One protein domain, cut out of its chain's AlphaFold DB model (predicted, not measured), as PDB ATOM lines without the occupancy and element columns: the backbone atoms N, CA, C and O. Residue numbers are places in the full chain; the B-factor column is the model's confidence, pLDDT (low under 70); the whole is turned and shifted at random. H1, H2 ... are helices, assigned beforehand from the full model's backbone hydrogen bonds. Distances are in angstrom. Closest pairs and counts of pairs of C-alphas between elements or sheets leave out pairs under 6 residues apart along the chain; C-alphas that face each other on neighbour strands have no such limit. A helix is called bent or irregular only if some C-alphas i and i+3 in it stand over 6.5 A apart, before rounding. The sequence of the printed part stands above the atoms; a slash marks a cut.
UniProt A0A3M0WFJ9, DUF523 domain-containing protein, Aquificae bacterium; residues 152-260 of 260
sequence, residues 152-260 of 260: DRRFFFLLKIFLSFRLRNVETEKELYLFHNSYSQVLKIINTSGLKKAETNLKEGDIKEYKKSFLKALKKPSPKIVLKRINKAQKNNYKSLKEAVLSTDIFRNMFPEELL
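Overview. This is residues 152 to 260 of the 260 residues of the protein "DUF523 domain-containing protein" of Aquificae bacterium (UniProt A0A3M0WFJ9). Four helices, H1 to H4, run side by side along the longest axis as an up-and-down bundle, with H3 and H4 close together and H1 joined to the rest mainly by its last part. H5 and H6 pack on each other and lie at the end of the bundle where H1 begins and H2 ends; after them residues 247 to 260, with no named element, fold back toward the first residues of H1. The printed part has 109 residues with six named helices in the order H1, H2, H3, H4, H5, H6 and no named strand, and its class is all helix. It is compact, with a radius of gyration of the C-alphas of 13.8 A, and the C-alphas span 40 by 27 by 21 A along their three main axes.

Arrangement. H1, residues 152 to 168, and H2, residues 173 to 190, form a helical hairpin at a shallow tilt of 14 degrees, opposite ways. They only just touch, with 3 pairs of C-alphas within 8 A, made by residues 166 to 167 of H1 and 176 to 179 of H2 alone; the closest C-alphas are those of Leu 167 and Phe 179, 7.1 A apart. H2 has a kink of 54 degrees near residue 183 and is irregular: C-alphas 182 and 185 are 7.6 A apart. H3, residues 192 to 203, forms a second hairpin with H2, which it touches, the closest C-alphas being those of Lys 188 and Leu 195 at 5.7 A. H4, residues 207 to 217, forms a third hairpin with H3, at a shallow tilt of 1 degree, opposite ways; they touch with 18 pairs of C-alphas within 8 A, the closest those of Gly 194 and Ala 217 at 4.6 A. These four helices are the bundle, up and down, each running against the one before it in the chain. H2 also touches H4, the same way at a shallow tilt of 12 degrees, the closest C-alphas being those of Glu 173 and Ile 207 at 7.0 A. H1 and H4 only just touch, with 3 pairs of C-alphas within 8 A, through residues 164 to 168 of H1 alone, and H1 and H3 are apart. H2 is the hub, touching four helices; the fourth is H5, residues 223 to 234, about perpendicular to it at 77 degrees. H2 and H5 touch through residues 189 to 190 of H2 and 225 to 230 of H5 alone, and their closest C-alphas are those of Ile 190 and Val 226, 5.7 A apart. H6, residues 241 to 246, touches H5 at a steep tilt of 47 degrees, the closest C-alphas being those of Leu 227 and Leu 241 at 5.1 A. H6 is close to H1 but not clearly touching it, with the C-alphas of Asp 152 and Leu 241 closest at 7.0 A. Every O i to N i+4 pair is within hydrogen-bond range in H1, H3, H4, H5 and H6, against 12 of 14 in H2.

Along the chain. H1 begins at C-alpha 152, (177.639, 181.852, 259.431), and measures 23.8 A from first to last C-alpha. H2, the longest helix with 18 residues, measures 23.4 A and ends at C-alpha 190, (168.580, 173.200, 259.262). H3 measures 16.8 A, H4 15.3 A, H5 16.3 A and H6 8.5 A. H6 ends at C-alpha 246, (172.750, 183.931, 270.117).

Size, cuts and confidence. The two C-alphas farthest apart are those of Thr 172 and Lys 239, at 40.5 A, while those of Asp 152 and Leu 260, the chain's last residue, are 9.3 A apart. The links from H1 through to H5 are tight, and the link from H5 to H6 is short. The printed part has no cut. The model's mean pLDDT over the printed part is 92.9, and no printed residue is under 70.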
ATOM      1  N   ASP A 152     178.576 182.921 259.810       95.38
ATOM      2  CA  ASP A 152     177.639 181.852 259.431       95.38
ATOM      3  C   ASP A 152     178.377 180.552 259.083       95.38
ATOM      4  O   ASP A 152     177.979 179.459 259.488       95.38
ATOM      5  N   ARG A 153     179.483 180.657 258.335       95.31
ATOM      6  CA  ARG A 153     180.327 179.502 257.997       95.31
ATOM      7  C   ARG A 153     180.930 178.866 259.236       95.31
ATOM      8  O   ARG A 153     180.912 177.642 259.336       95.31
ATOM      9  N   ARG A 154     181.443 179.681 260.158       95.88
ATOM     10  CA  ARG A 154     182.007 179.215 261.428       95.88
ATOM     11  C   ARG A 154     180.965 178.500 262.273       95.88
ATOM     12  O   ARG A 154     181.201 177.363 262.669       95.88
ATOM     13  N   PHE A 155     179.797 179.107 262.449       95.56
ATOM     14  CA  PHE A 155     178.666 178.500 263.138       95.56
ATOM     15  C   PHE A 155     178.314 177.133 262.539       95.56
ATOM     16  O   PHE A 155     178.299 176.129 263.246       95.56
ATOM     17  N   PHE A 156     178.114 177.049 261.220       96.19
ATOM     18  CA  PHE A 156     177.773 175.778 260.582       96.19
ATOM     19  C   PHE A 156     178.914 174.756 260.586       96.19
ATOM     20  O   PHE A 156     178.640 173.558 260.550       96.19
ATOM     21  N   PHE A 157     180.171 175.190 260.599       96.81
ATOM     22  CA  PHE A 157     181.323 174.306 260.746       96.81
ATOM     23  C   PHE A 157     181.331 173.648 262.131       96.81
ATOM     24  O   PHE A 157     181.332 172.420 262.214       96.81
ATOM     25  N   LEU A 158     181.225 174.452 263.194       96.62
ATOM     26  CA  LEU A 158     181.153 173.980 264.580       96.62
ATOM     27  C   LEU A 158     179.942 173.069 264.792       96.62
ATOM     28  O   LEU A 158     180.085 171.940 265.253       96.62
ATOM     29  N   LEU A 159     178.762 173.514 264.354       95.81
ATOM     30  CA  LEU A 159     177.523 172.748 264.437       95.81
ATOM     31  C   LEU A 159     177.679 171.343 263.851       95.81
ATOM     32  O   LEU A 159     177.288 170.359 264.472       95.81
ATOM     33  N   LYS A 160     178.286 171.242 262.665       96.12
ATOM     34  CA  LYS A 160     178.491 169.959 261.990       96.12
ATOM     35  C   LYS A 160     179.510 169.084 262.697       96.12
ATOM     36  O   LYS A 160     179.237 167.899 262.834       96.12
ATOM     37  N   ILE A 161     180.639 169.627 263.146       97.00
ATOM     38  CA  ILE A 161     181.672 168.837 263.837       97.00
ATOM     39  C   ILE A 161     181.114 168.242 265.124       97.00
ATOM     40  O   ILE A 161     181.196 167.038 265.341       97.00
ATOM     41  N   PHE A 162     180.490 169.074 265.955       96.94
ATOM     42  CA  PHE A 162     179.993 168.640 267.253       96.94
ATOM     43  C   PHE A 162     178.785 167.699 267.137       96.94
ATOM     44  O   PHE A 162     178.648 166.784 267.948       96.94
ATOM     45  N   LEU A 163     177.920 167.868 266.131       95.88
ATOM     46  CA  LEU A 163     176.859 166.896 265.849       95.88
ATOM     47  C   LEU A 163     177.403 165.592 265.260       95.88
ATOM     48  O   LEU A 163     176.938 164.529 265.656       95.88
ATOM     49  N   SER A 164     178.382 165.659 264.352       95.81
ATOM     50  CA  SER A 164     178.999 164.466 263.750       95.81
ATOM     51  C   SER A 164     179.692 163.626 264.816       95.81
ATOM     52  O   SER A 164     179.455 162.425 264.873       95.81
ATOM     53  N   PHE A 165     180.431 164.273 265.721       97.00
ATOM     54  CA  PHE A 165     181.048 163.627 266.873       97.00
ATOM     55  C   PHE A 165     180.010 162.919 267.748       97.00
ATOM     56  O   PHE A 165     180.117 161.721 267.985       97.00
ATOM     57  N   ARG A 166     178.965 163.622 268.199       96.25
ATOM     58  CA  ARG A 166     177.933 163.013 269.057       96.25
ATOM     59  C   ARG A 166     177.228 161.845 268.369       96.25
ATOM     60  O   ARG A 166     177.056 160.800 268.976       96.25
ATOM     61  N   LEU A 167     176.881 162.009 267.095       96.00
ATOM     62  CA  LEU A 167     176.228 160.978 266.297       96.00
ATOM     63  C   LEU A 167     177.131 159.764 266.052       96.00
ATOM     64  O   LEU A 167     176.654 158.634 266.016       96.00
ATOM     65  N   ARG A 168     178.438 159.978 265.868       95.00
ATOM     66  CA  ARG A 168     179.409 158.901 265.670       95.00
ATOM     67  C   ARG A 168     179.429 157.943 266.859       95.00
ATOM     68  O   ARG A 168     179.405 156.741 266.613       95.00
ATOM     69  N   ASN A 169     179.353 158.477 268.080       95.12
ATOM     70  CA  ASN A 169     179.355 157.728 269.344       95.12
ATOM     71  C   ASN A 169     177.996 157.094 269.722       95.12
ATOM     72  O   ASN A 169     177.862 156.579 270.821       95.12
ATOM     73  N   VAL A 170     176.976 157.153 268.860       96.19
ATOM     74  CA  VAL A 170     175.715 156.418 269.069       96.19
ATOM     75  C   VAL A 170     175.899 154.972 268.614       96.19
ATOM     76  O   VAL A 170     176.095 154.743 267.421       96.19
ATOM     77  N   GLU A 171     175.809 153.995 269.504       94.81
ATOM     78  CA  GLU A 171     176.037 152.577 269.187       94.81
ATOM     79  C   GLU A 171     174.768 151.733 269.319       94.81
ATOM     80  O   GLU A 171     174.622 150.729 268.625       94.81
ATOM     81  N   THR A 172     173.819 152.176 270.143       95.56
ATOM     82  CA  THR A 172     172.573 151.457 270.434       95.56
ATOM     83  C   THR A 172     171.330 152.211 269.958       95.56
ATOM     84  O   THR A 172     171.341 153.431 269.773       95.56
ATOM     85  N   GLU A 173     170.206 151.505 269.812       94.25
ATOM     86  CA  GLU A 173     168.911 152.124 269.484       94.25
ATOM     87  C   GLU A 173     168.442 153.111 270.561       94.25
ATOM     88  O   GLU A 173     167.900 154.174 270.255       94.25
ATOM     89  N   LYS A 174     168.704 152.798 271.837       95.19
ATOM     90  CA  LYS A 174     168.390 153.688 272.960       95.19
ATOM     91  C   LYS A 174     169.151 155.007 272.842       95.19
ATOM     92  O   LYS A 174     168.555 156.077 272.963       95.19
ATOM     93  N   GLU A 175     170.454 154.949 272.582       96.44
ATOM     94  CA  GLU A 175     171.272 156.145 272.350       96.44
ATOM     95  C   GLU A 175     170.831 156.902 271.103       96.44
ATOM     96  O   GLU A 175     170.820 158.133 271.102       96.44
ATOM     97  N   LEU A 176     170.423 156.183 270.055       96.56
ATOM     98  CA  LEU A 176     169.913 156.785 268.835       96.56
ATOM     99  C   LEU A 176     168.641 157.595 269.104       96.56
ATOM    100  O   LEU A 176     168.535 158.739 268.652       96.56
ATOM    101  N   TYR A 177     167.707 157.038 269.872       96.06
ATOM    102  CA  TYR A 177     166.490 157.731 270.279       96.06
ATOM    103  C   TYR A 177     166.797 158.970 271.137       96.06
ATOM    104  O   TYR A 177     166.282 160.057 270.865       96.06
ATOM    105  N   LEU A 178     167.706 158.853 272.114       96.69
ATOM    106  CA  LEU A 178     168.150 159.982 272.945       96.69
ATOM    107  C   LEU A 178     168.823 161.088 272.118       96.69
ATOM    108  O   LEU A 178     168.546 162.276 272.311       96.69
ATOM    109  N   PHE A 179     169.676 160.709 271.167       96.69
ATOM    110  CA  PHE A 179     170.304 161.636 270.234       96.69
ATOM    111  C   PHE A 179     169.252 162.338 269.369       96.69
ATOM    112  O   PHE A 179     169.281 163.562 269.223       96.69
ATOM    113  N   HIS A 180     168.307 161.584 268.805       96.75
ATOM    114  CA  HIS A 180     167.245 162.141 267.977       96.75
ATOM    115  C   HIS A 180     166.395 163.145 268.756       96.75
ATOM    116  O   HIS A 180     166.196 164.265 268.290       96.75
ATOM    117  N   ASN A 181     165.961 162.797 269.965       95.50
ATOM    118  CA  ASN A 181     165.179 163.693 270.814       95.50
ATOM    119  C   ASN A 181     165.931 164.990 271.128       95.50
ATOM    120  O   ASN A 181     165.338 166.066 271.109       95.50
ATOM    121  N   SER A 182     167.243 164.892 271.338       94.81
ATOM    122  CA  SER A 182     168.098 166.036 271.655       94.81
ATOM    123  C   SER A 182     168.324 166.972 270.458       94.81
ATOM    124  O   SER A 182     168.453 168.181 270.640       94.81
ATOM    125  N   TYR A 183     168.385 166.447 269.225       95.38
ATOM    126  CA  TYR A 183     168.858 167.210 268.053       95.38
ATOM    127  C   TYR A 183     167.886 167.276 266.864       95.38
ATOM    128  O   TYR A 183     168.183 167.942 265.867       95.38
ATOM    129  N   SER A 184     166.709 166.653 266.941       94.69
ATOM    130  CA  SER A 184     165.690 166.689 265.879       94.69
ATOM    131  C   SER A 184     165.222 168.112 265.571       94.69
ATOM    132  O   SER A 184     165.087 168.463 264.400       94.69
ATOM    133  N   GLN A 185     165.061 168.975 266.582       93.44
ATOM    134  CA  GLN A 185     164.672 170.381 266.381       93.44
ATOM    135  C   GLN A 185     165.751 171.189 265.655       93.44
ATOM    136  O   GLN A 185     165.447 171.944 264.725       93.44
ATOM    137  N   VAL A 186     167.020 170.976 266.010       93.75
ATOM    138  CA  VAL A 186     168.165 171.558 265.298       93.75
ATOM    139  C   VAL A 186     168.133 171.124 263.831       93.75
ATOM    140  O   VAL A 186     168.198 171.960 262.924       93.75
ATOM    141  N   LEU A 187     167.946 169.824 263.578       94.19
ATOM    142  CA  LEU A 187     167.861 169.305 262.219       94.19
ATOM    143  C   LEU A 187     166.630 169.830 261.469       94.19
ATOM    144  O   LEU A 187     166.739 170.141 260.289       94.19
ATOM    145  N   LYS A 188     165.485 170.009 262.135       94.31
ATOM    146  CA  LYS A 188     164.260 170.587 261.557       94.31
ATOM    147  C   LYS A 188     164.502 171.989 261.011       94.31
ATOM    148  O   LYS A 188     164.067 172.306 259.897       94.31
ATOM    149  N   ILE A 189     165.200 172.812 261.796       93.81
ATOM    150  CA  ILE A 189     165.569 174.185 261.447       93.81
ATOM    151  C   ILE A 189     166.568 174.185 260.289       93.81
ATOM    152  O   ILE A 189     166.382 174.916 259.313       93.81
ATOM    153  N   ILE A 190     167.577 173.317 260.329       93.19
ATOM    154  CA  ILE A 190     168.580 173.200 259.262       93.19
ATOM    155  C   ILE A 190     167.954 172.685 257.959       93.19
ATOM    156  O   ILE A 190     168.111 173.285 256.893       93.19
ATOM    157  N   ASN A 191     167.220 171.579 258.031       94.00
ATOM    158  CA  ASN A 191     166.741 170.816 256.889       94.00
ATOM    159  C   ASN A 191     165.534 169.925 257.242       94.00
ATOM    160  O   ASN A 191     165.674 168.757 257.593       94.00
ATOM    161  N   THR A 192     164.324 170.460 257.061       92.50
ATOM    162  CA  THR A 192     163.069 169.749 257.361       92.50
ATOM    163  C   THR A 192     162.860 168.469 256.542       92.50
ATOM    164  O   THR A 192     162.372 167.485 257.084       92.50
ATOM    165  N   SER A 193     163.213 168.442 255.250       92.06
ATOM    166  CA  SER A 193     163.095 167.211 254.449       92.06
ATOM    167  C   SER A 193     164.140 166.173 254.857       92.06
ATOM    168  O   SER A 193     163.847 164.981 254.887       92.06
ATOM    169  N   GLY A 194     165.336 166.631 255.234       92.50
ATOM    170  CA  GLY A 194     166.375 165.797 255.828       92.50
ATOM    171  C   GLY A 194     165.938 165.147 257.142       92.50
ATOM    172  O   GLY A 194     166.156 163.952 257.313       92.50
ATOM    173  N   LEU A 195     165.264 165.901 258.019       95.19
ATOM    174  CA  LEU A 195     164.679 165.364 259.251       95.19
ATOM    175  C   LEU A 195     163.690 164.236 258.962       95.19
ATOM    176  O   LEU A 195     163.854 163.159 259.520       95.19
ATOM    177  N   LYS A 196     162.731 164.440 258.048       95.56
ATOM    178  CA  LYS A 196     161.748 163.400 257.698       95.56
ATOM    179  C   LYS A 196     162.422 162.095 257.275       95.56
ATOM    180  O   LYS A 196     162.003 161.024 257.691       95.56
ATOM    181  N   LYS A 197     163.491 162.179 256.472       94.69
ATOM    182  CA  LYS A 197     164.234 160.982 256.051       94.69
ATOM    183  C   LYS A 197     164.966 160.313 257.219       94.69
ATOM    184  O   LYS A 197     164.996 159.088 257.270       94.69
ATOM    185  N   ALA A 198     165.526 161.091 258.145       94.50
ATOM    186  CA  ALA A 198     166.132 160.550 259.359       94.50
ATOM    187  C   ALA A 198     165.089 159.881 260.271       94.50
ATOM    188  O   ALA A 198     165.337 158.793 260.766       94.50
ATOM    189  N   GLU A 199     163.902 160.471 260.433       95.94
ATOM    190  CA  GLU A 199     162.790 159.891 261.202       95.94
ATOM    191  C   GLU A 199     162.272 158.582 260.593       95.94
ATOM    192  O   GLU A 199     161.926 157.666 261.332       95.94
ATOM    193  N   THR A 200     162.237 158.459 259.261       95.94
ATOM    194  CA  THR A 200     161.926 157.180 258.602       95.94
ATOM    195  C   THR A 200     162.935 156.106 259.004       95.94
ATOM    196  O   THR A 200     162.538 155.069 259.519       95.94
ATOM    197  N   ASN A 201     164.230 156.391 258.854       94.62
ATOM    198  CA  ASN A 201     165.286 155.430 259.178       94.62
ATOM    199  C   ASN A 201     165.348 155.121 260.693       94.62
ATOM    200  O   ASN A 201     165.740 154.029 261.080       94.62
ATOM    201  N   LEU A 202     164.940 156.067 261.551       94.50
ATOM    202  CA  LEU A 202     164.802 155.849 262.995       94.50
ATOM    203  C   LEU A 202     163.737 154.792 263.308       94.50
ATOM    204  O   LEU A 202     163.974 153.923 264.137       94.50
ATOM    205  N   LYS A 203     162.571 154.863 262.651       93.81
ATOM    206  CA  LYS A 203     161.472 153.898 262.840       93.81
ATOM    207  C   LYS A 203     161.834 152.494 262.367       93.81
ATOM    208  O   LYS A 203     161.317 151.525 262.902       93.81
ATOM    209  N   GLU A 204     162.701 152.406 261.364       91.50
ATOM    210  CA  GLU A 204     163.221 151.147 260.826       91.50
ATOM    211  C   GLU A 204     164.319 150.527 261.715       91.50
ATOM    212  O   GLU A 204     164.738 149.406 261.449       91.50
ATOM    213  N   GLY A 205     164.807 151.233 262.746       85.00
ATOM    214  CA  GLY A 205     165.878 150.752 263.632       85.00
ATOM    215  C   GLY A 205     167.280 150.745 262.999       85.00
ATOM    216  O   GLY A 205     168.251 150.346 263.637       85.00
ATOM    217  N   ASP A 206     167.438 151.227 261.760       92.06
ATOM    218  CA  ASP A 206     168.728 151.220 261.067       92.06
ATOM    219  C   ASP A 206     169.605 152.401 261.517       92.06
ATOM    220  O   ASP A 206     169.583 153.502 260.950       92.06
ATOM    221  N   ILE A 207     170.435 152.158 262.535       95.00
ATOM    222  CA  ILE A 207     171.402 153.134 263.059       95.00
ATOM    223  C   ILE A 207     172.318 153.660 261.945       95.00
ATOM    224  O   ILE A 207     172.612 154.859 261.889       95.00
ATOM    225  N   LYS A 208     172.783 152.800 261.034       95.00
ATOM    226  CA  LYS A 208     173.751 153.173 259.995       95.00
ATOM    227  C   LYS A 208     173.118 154.114 258.972       95.00
ATOM    228  O   LYS A 208     173.692 155.166 258.664       95.00
ATOM    229  N   GLU A 209     171.936 153.777 258.467       95.69
ATOM    230  CA  GLU A 209     171.212 154.635 257.531       95.69
ATOM    231  C   GLU A 209     170.653 155.886 258.220       95.69
ATOM    232  O   GLU A 209     170.639 156.961 257.604       95.69
ATOM    233  N   TYR A 210     170.280 155.830 259.504       96.88
ATOM    234  CA  TYR A 210     169.983 157.037 260.276       96.88
ATOM    235  C   TYR A 210     171.190 157.975 260.288       96.88
ATOM    236  O   TYR A 210     171.075 159.116 259.828       96.88
ATOM    237  N   LYS A 211     172.367 157.496 260.727       95.94
ATOM    238  CA  LYS A 211     173.590 158.313 260.813       95.94
ATOM    239  C   LYS A 211     173.894 158.984 259.473       95.94
ATOM    240  O   LYS A 211     174.104 160.196 259.395       95.94
ATOM    241  N   LYS A 212     173.850 158.210 258.388       94.81
ATOM    242  CA  LYS A 212     174.084 158.694 257.022       94.81
ATOM    243  C   LYS A 212     173.069 159.748 256.581       94.81
ATOM    244  O   LYS A 212     173.461 160.777 256.027       94.81
ATOM    245  N   SER A 213     171.776 159.525 256.819       95.38
ATOM    246  CA  SER A 213     170.722 160.481 256.452       95.38
ATOM    247  C   SER A 213     170.824 161.792 257.241       95.38
ATOM    248  O   SER A 213     170.717 162.870 256.647       95.38
ATOM    249  N   PHE A 214     171.145 161.711 258.535       96.25
ATOM    250  CA  PHE A 214     171.365 162.859 259.407       96.25
ATOM    251  C   PHE A 214     172.562 163.696 258.930       96.25
ATOM    252  O   PHE A 214     172.426 164.894 258.679       96.25
ATOM    253  N   LEU A 215     173.722 163.070 258.692       94.94
ATOM    254  CA  LEU A 215     174.909 163.764 258.171       94.94
ATOM    255  C   LEU A 215     174.661 164.376 256.783       94.94
ATOM    256  O   LEU A 215     175.049 165.514 256.509       94.94
ATOM    257  N   LYS A 216     173.950 163.661 255.902       94.50
ATOM    258  CA  LYS A 216     173.559 164.176 254.583       94.50
ATOM    259  C   LYS A 216     172.692 165.430 254.703       94.50
ATOM    260  O   LYS A 216     172.896 166.383 253.945       94.50
ATOM    261  N   ALA A 217     171.763 165.458 255.655       93.62
ATOM    262  CA  ALA A 217     170.888 166.598 255.898       93.62
ATOM    263  C   ALA A 217     171.652 167.855 256.365       93.62
ATOM    264  O   ALA A 217     171.224 168.970 256.051       93.62
ATOM    265  N   LEU A 218     172.817 167.689 257.004       92.44
ATOM    266  CA  LEU A 218     173.695 168.770 257.465       92.44
ATOM    267  C   LEU A 218     174.645 169.349 256.395       92.44
ATOM    268  O   LEU A 218     175.310 170.359 256.640       92.44
ATOM    269  N   LYS A 219     174.747 168.747 255.201       85.88
ATOM    270  CA  LYS A 219     175.819 169.046 254.227       85.88
ATOM    271  C   LYS A 219     175.929 170.534 253.856       85.88
ATOM    272  O   LYS A 219     177.027 171.100 253.883       85.88
ATOM    273  N   LYS A 220     174.815 171.195 253.530       77.81
ATOM    274  CA  LYS A 220     174.784 172.599 253.068       77.81
ATOM    275  C   LYS A 220     173.552 173.350 253.590       77.81
ATOM    276  O   LYS A 220     172.602 173.546 252.834       77.81
ATOM    277  N   PRO A 221     173.552 173.775 254.862       83.69
ATOM    278  CA  PRO A 221     172.527 174.681 255.360       83.69
ATOM    279  C   PRO A 221     172.595 176.023 254.622       83.69
ATOM    280  O   PRO A 221     173.677 176.505 254.285       83.69
ATOM    281  N   SER A 222     171.435 176.634 254.383       90.81
ATOM    282  CA  SER A 222     171.336 178.003 253.868       90.81
ATOM    283  C   SER A 222     171.108 178.956 255.042       90.81
ATOM    284  O   SER A 222     170.060 178.838 255.683       90.81
ATOM    285  N   PRO A 223     172.020 179.912 255.317       93.69
ATOM    286  CA  PRO A 223     171.856 180.857 256.421       93.69
ATOM    287  C   PRO A 223     170.510 181.588 256.378       93.69
ATOM    288  O   PRO A 223     169.821 181.677 257.389       93.69
ATOM    289  N   LYS A 224     170.075 182.012 255.181       94.25
ATOM    290  CA  LYS A 224     168.788 182.694 254.968       94.25
ATOM    291  C   LYS A 224     167.587 181.811 255.322       94.25
ATOM    292  O   LYS A 224     166.644 182.278 255.951       94.25
ATOM    293  N   ILE A 225     167.612 180.537 254.920       93.31
ATOM    294  CA  ILE A 225     166.519 179.596 255.218       93.31
ATOM    295  C   ILE A 225     166.484 179.282 256.714       93.31
ATOM    296  O   ILE A 225     165.403 179.241 257.299       93.31
ATOM    297  N   VAL A 226     167.653 179.082 257.327       94.75
ATOM    298  CA  VAL A 226     167.780 178.819 258.764       94.75
ATOM    299  C   VAL A 226     167.259 180.009 259.569       94.75
ATOM    300  O   VAL A 226     166.373 179.816 260.396       94.75
ATOM    301  N   LEU A 227     167.695 181.233 259.256       95.25
ATOM    302  CA  LEU A 227     167.191 182.462 259.876       95.25
ATOM    303  C   LEU A 227     165.666 182.576 259.755       95.25
ATOM    304  O   LEU A 227     164.979 182.749 260.757       95.25
ATOM    305  N   LYS A 228     165.117 182.389 258.544       95.06
ATOM    306  CA  LYS A 228     163.663 182.420 258.311       95.06
ATOM    307  C   LYS A 228     162.917 181.404 259.184       95.06
ATOM    308  O   LYS A 228     161.831 181.697 259.679       95.06
ATOM    309  N   ARG A 229     163.473 180.203 259.357       94.38
ATOM    310  CA  ARG A 229     162.868 179.152 260.187       94.38
ATOM    311  C   ARG A 229     162.962 179.463 261.677       94.38
ATOM    312  O   ARG A 229     161.985 179.204 262.369       94.38
ATOM    313  N   ILE A 230     164.068 180.041 262.148       93.94
ATOM    314  CA  ILE A 230     164.199 180.491 263.540       93.94
ATOM    315  C   ILE A 230     163.178 181.598 263.828       93.94
ATOM    316  O   ILE A 230     162.386 181.447 264.753       93.94
ATOM    317  N   ASN A 231     163.112 182.634 262.983       94.25
ATOM    318  CA  ASN A 231     162.130 183.720 263.099       94.25
ATOM    319  C   ASN A 231     160.694 183.183 263.161       94.25
ATOM    320  O   ASN A 231     159.926 183.549 264.048       94.25
ATOM    321  N   LYS A 232     160.349 182.239 262.273       92.50
ATOM    322  CA  LYS A 232     159.029 181.595 262.280       92.50
ATOM    323  C   LYS A 232     158.767 180.806 263.569       92.50
ATOM    324  O   LYS A 232     157.665 180.883 264.098       92.50
ATOM    325  N   ALA A 233     159.738 180.024 264.042       89.62
ATOM    326  CA  ALA A 233     159.578 179.185 265.229       89.62
ATOM    327  C   ALA A 233     159.449 180.012 266.517       89.62
ATOM    328  O   ALA A 233     158.666 179.655 267.387       89.62
ATOM    329  N   GLN A 234     160.179 181.124 266.606       89.25
ATOM    330  CA  GLN A 234     160.242 181.988 267.789       89.25
ATOM    331  C   GLN A 234     159.265 183.170 267.737       89.25
ATOM    332  O   GLN A 234     159.253 183.984 268.652       89.25
ATOM    333  N   LYS A 235     158.469 183.299 266.663       89.94
ATOM    334  CA  LYS A 235     157.623 184.478 266.393       89.94
ATOM    335  C   LYS A 235     158.399 185.796 266.562       89.94
ATOM    336  O   LYS A 235     157.901 186.755 267.137       89.94
ATOM    337  N   ASN A 236     159.630 185.819 266.054       91.94
ATOM    338  CA  ASN A 236     160.555 186.946 266.164       91.94
ATOM    339  C   ASN A 236     161.023 187.393 264.766       91.94
ATOM    340  O   ASN A 236     160.757 186.717 263.770       91.94
ATOM    341  N   ASN A 237     161.718 188.525 264.674       93.00
ATOM    342  CA  ASN A 237     162.202 189.098 263.421       93.00
ATOM    343  C   ASN A 237     163.685 189.489 263.500       93.00
ATOM    344  O   ASN A 237     164.058 190.632 263.232       93.00
ATOM    345  N   TYR A 238     164.539 188.527 263.860       95.06
ATOM    346  CA  TYR A 238     165.986 188.723 263.861       95.06
ATOM    347  C   TYR A 238     166.473 189.120 262.463       95.06
ATOM    348  O   TYR A 238     166.040 188.553 261.450       95.06
ATOM    349  N   LYS A 239     167.413 190.068 262.408       94.69
ATOM    350  CA  LYS A 239     167.958 190.616 261.155       94.69
ATOM    351  C   LYS A 239     169.109 189.781 260.605       94.69
ATOM    352  O   LYS A 239     169.429 189.864 259.421       94.69
ATOM    353  N   SER A 240     169.739 188.966 261.451       94.88
ATOM    354  CA  SER A 240     170.866 188.113 261.071       94.88
ATOM    355  C   SER A 240     170.801 186.740 261.734       94.88
ATOM    356  O   SER A 240     170.203 186.571 262.795       94.88
ATOM    357  N   LEU A 241     171.461 185.749 261.123       93.81
ATOM    358  CA  LEU A 241     171.574 184.418 261.721       93.81
ATOM    359  C   LEU A 241     172.336 184.463 263.050       93.81
ATOM    360  O   LEU A 241     171.959 183.760 263.978       93.81
ATOM    361  N   LYS A 242     173.364 185.313 263.147       93.88
ATOM    362  CA  LYS A 242     174.120 185.531 264.383       93.88
ATOM    363  C   LYS A 242     173.211 185.932 265.538       93.88
ATOM    364  O   LYS A 242     173.217 185.278 266.571       93.88
ATOM    365  N   GLU A 243     172.420 186.979 265.337       93.31
ATOM    366  CA  GLU A 243     171.465 187.473 266.330       93.31
ATOM    367  C   GLU A 243     170.468 186.380 266.733       93.31
ATOM    368  O   GLU A 243     170.274 186.126 267.919       93.31
ATOM    369  N   ALA A 244     169.911 185.673 265.747       92.44
ATOM    370  CA  ALA A 244     168.948 184.606 265.978       92.44
ATOM    371  C   ALA A 244     169.529 183.441 266.794       92.44
ATOM    372  O   ALA A 244     168.896 182.960 267.725       92.44
ATOM    373  N   VAL A 245     170.735 182.979 266.462       91.00
ATOM    374  CA  VAL A 245     171.396 181.873 267.167       91.00
ATOM    375  C   VAL A 245     171.766 182.271 268.592       91.00
ATOM    376  O   VAL A 245     171.502 181.505 269.508       91.00
ATOM    377  N   LEU A 246     172.343 183.462 268.788       89.31
ATOM    378  CA  LEU A 246     172.750 183.931 270.117       89.31
ATOM    379  C   LEU A 246     171.555 184.223 271.036       89.31
ATOM    380  O   LEU A 246     171.695 184.177 272.251       89.31
ATOM    381  N   SER A 247     170.383 184.496 270.460       88.69
ATOM    382  CA  SER A 247     169.153 184.783 271.207       88.69
ATOM    383  C   SER A 247     168.253 183.558 271.399       88.69
ATOM    384  O   SER A 247     167.139 183.708 271.896       88.69
ATOM    385  N   THR A 248     168.671 182.365 270.957       83.50
ATOM    386  CA  THR A 248     167.846 181.152 271.045       83.50
ATOM    387  C   THR A 248     168.556 180.019 271.766       83.50
ATOM    388  O   THR A 248     169.663 179.620 271.414       83.50
ATOM    389  N   ASP A 249     167.850 179.402 272.714       85.31
ATOM    390  CA  ASP A 249     168.395 178.281 273.485       85.31
ATOM    391  C   ASP A 249     168.590 177.004 272.650       85.31
ATOM    392  O   ASP A 249     169.303 176.093 273.058       85.31
ATOM    393  N   ILE A 250     168.013 176.942 271.444       85.12
ATOM    394  CA  ILE A 250     168.065 175.772 270.550       85.12
ATOM    395  C   ILE A 250     169.507 175.360 270.220       85.12
ATOM    396  O   ILE A 250     169.795 174.175 270.068       85.12
ATOM    397  N   PHE A 251     170.400 176.340 270.074       86.06
ATOM    398  CA  PHE A 251     171.809 176.104 269.750       86.06
ATOM    399  C   PHE A 251     172.726 176.233 270.969       86.06
ATOM    400  O   PHE A 251     173.941 176.046 270.853       86.06
ATOM    401  N   ARG A 252     172.156 176.532 272.138       76.00
ATOM    402  CA  ARG A 252     172.894 176.697 273.384       76.00
ATOM    403  C   ARG A 252     173.500 175.366 273.806       76.00
ATOM    404  O   ARG A 252     172.940 174.302 273.554       76.00
ATOM    405  N   ASN A 253     174.687 175.415 274.402       79.31
ATOM    406  CA  ASN A 253     175.447 174.240 274.846       79.31
ATOM    407  C   ASN A 253     175.843 173.245 273.729       79.31
ATOM    408  O   ASN A 253     176.416 172.191 274.013       79.31
ATOM    409  N   MET A 254     175.592 173.550 272.446       86.19
ATOM    410  CA  MET A 254     176.012 172.672 271.346       86.19
ATOM    411  C   MET A 254     177.530 172.646 271.179       86.19
ATOM    412  O   MET A 254     178.086 171.597 270.834       86.19
ATOM    413  N   PHE A 255     178.171 173.785 271.425       88.00
ATOM    414  CA  PHE A 255     179.611 174.000 271.437       88.00
ATOM    415  C   PHE A 255     179.929 175.259 272.269       88.00
ATOM    416  O   PHE A 255     179.029 176.066 272.505       88.00
ATOM    417  N   PRO A 256     181.179 175.427 272.730       88.88
ATOM    418  CA  PRO A 256     181.586 176.575 273.541       88.88
ATOM    419  C   PRO A 256     181.360 177.916 272.832       88.88
ATOM    420  O   PRO A 256     181.736 178.072 271.668       88.88
ATOM    421  N   GLU A 257     180.801 178.896 273.544       85.75
ATOM    422  CA  GLU A 257     180.497 180.226 272.993       85.75
ATOM    423  C   GLU A 257     181.752 180.981 272.533       85.75
ATOM    424  O   GLU A 257     181.696 181.706 271.543       85.75
ATOM    425  N   GLU A 258     182.911 180.753 273.167       89.88
ATOM    426  CA  GLU A 258     184.176 181.401 272.786       89.88
ATOM    427  C   GLU A 258     184.667 181.046 271.370       89.88
ATOM    428  O   GLU A 258     185.561 181.716 270.834       89.88
ATOM    429  N   LEU A 259     184.084 180.003 270.762       91.00
ATOM    430  CA  LEU A 259     184.357 179.583 269.391       91.00
ATOM    431  C   LEU A 259     183.537 180.343 268.341       91.00
ATOM    432  O   LEU A 259     183.847 180.204 267.157       91.00
ATOM    433  N   LEU A 260     182.511 181.110 268.721       84.19
ATOM    434  CA  LEU A 260     181.664 181.864 267.787       84.19
ATOM    435  C   LEU A 260     182.298 183.185 267.329       84.19
ATOM    436  O   LEU A 260     182.952 183.894 268.117       84.19
TER     437      LEU A 260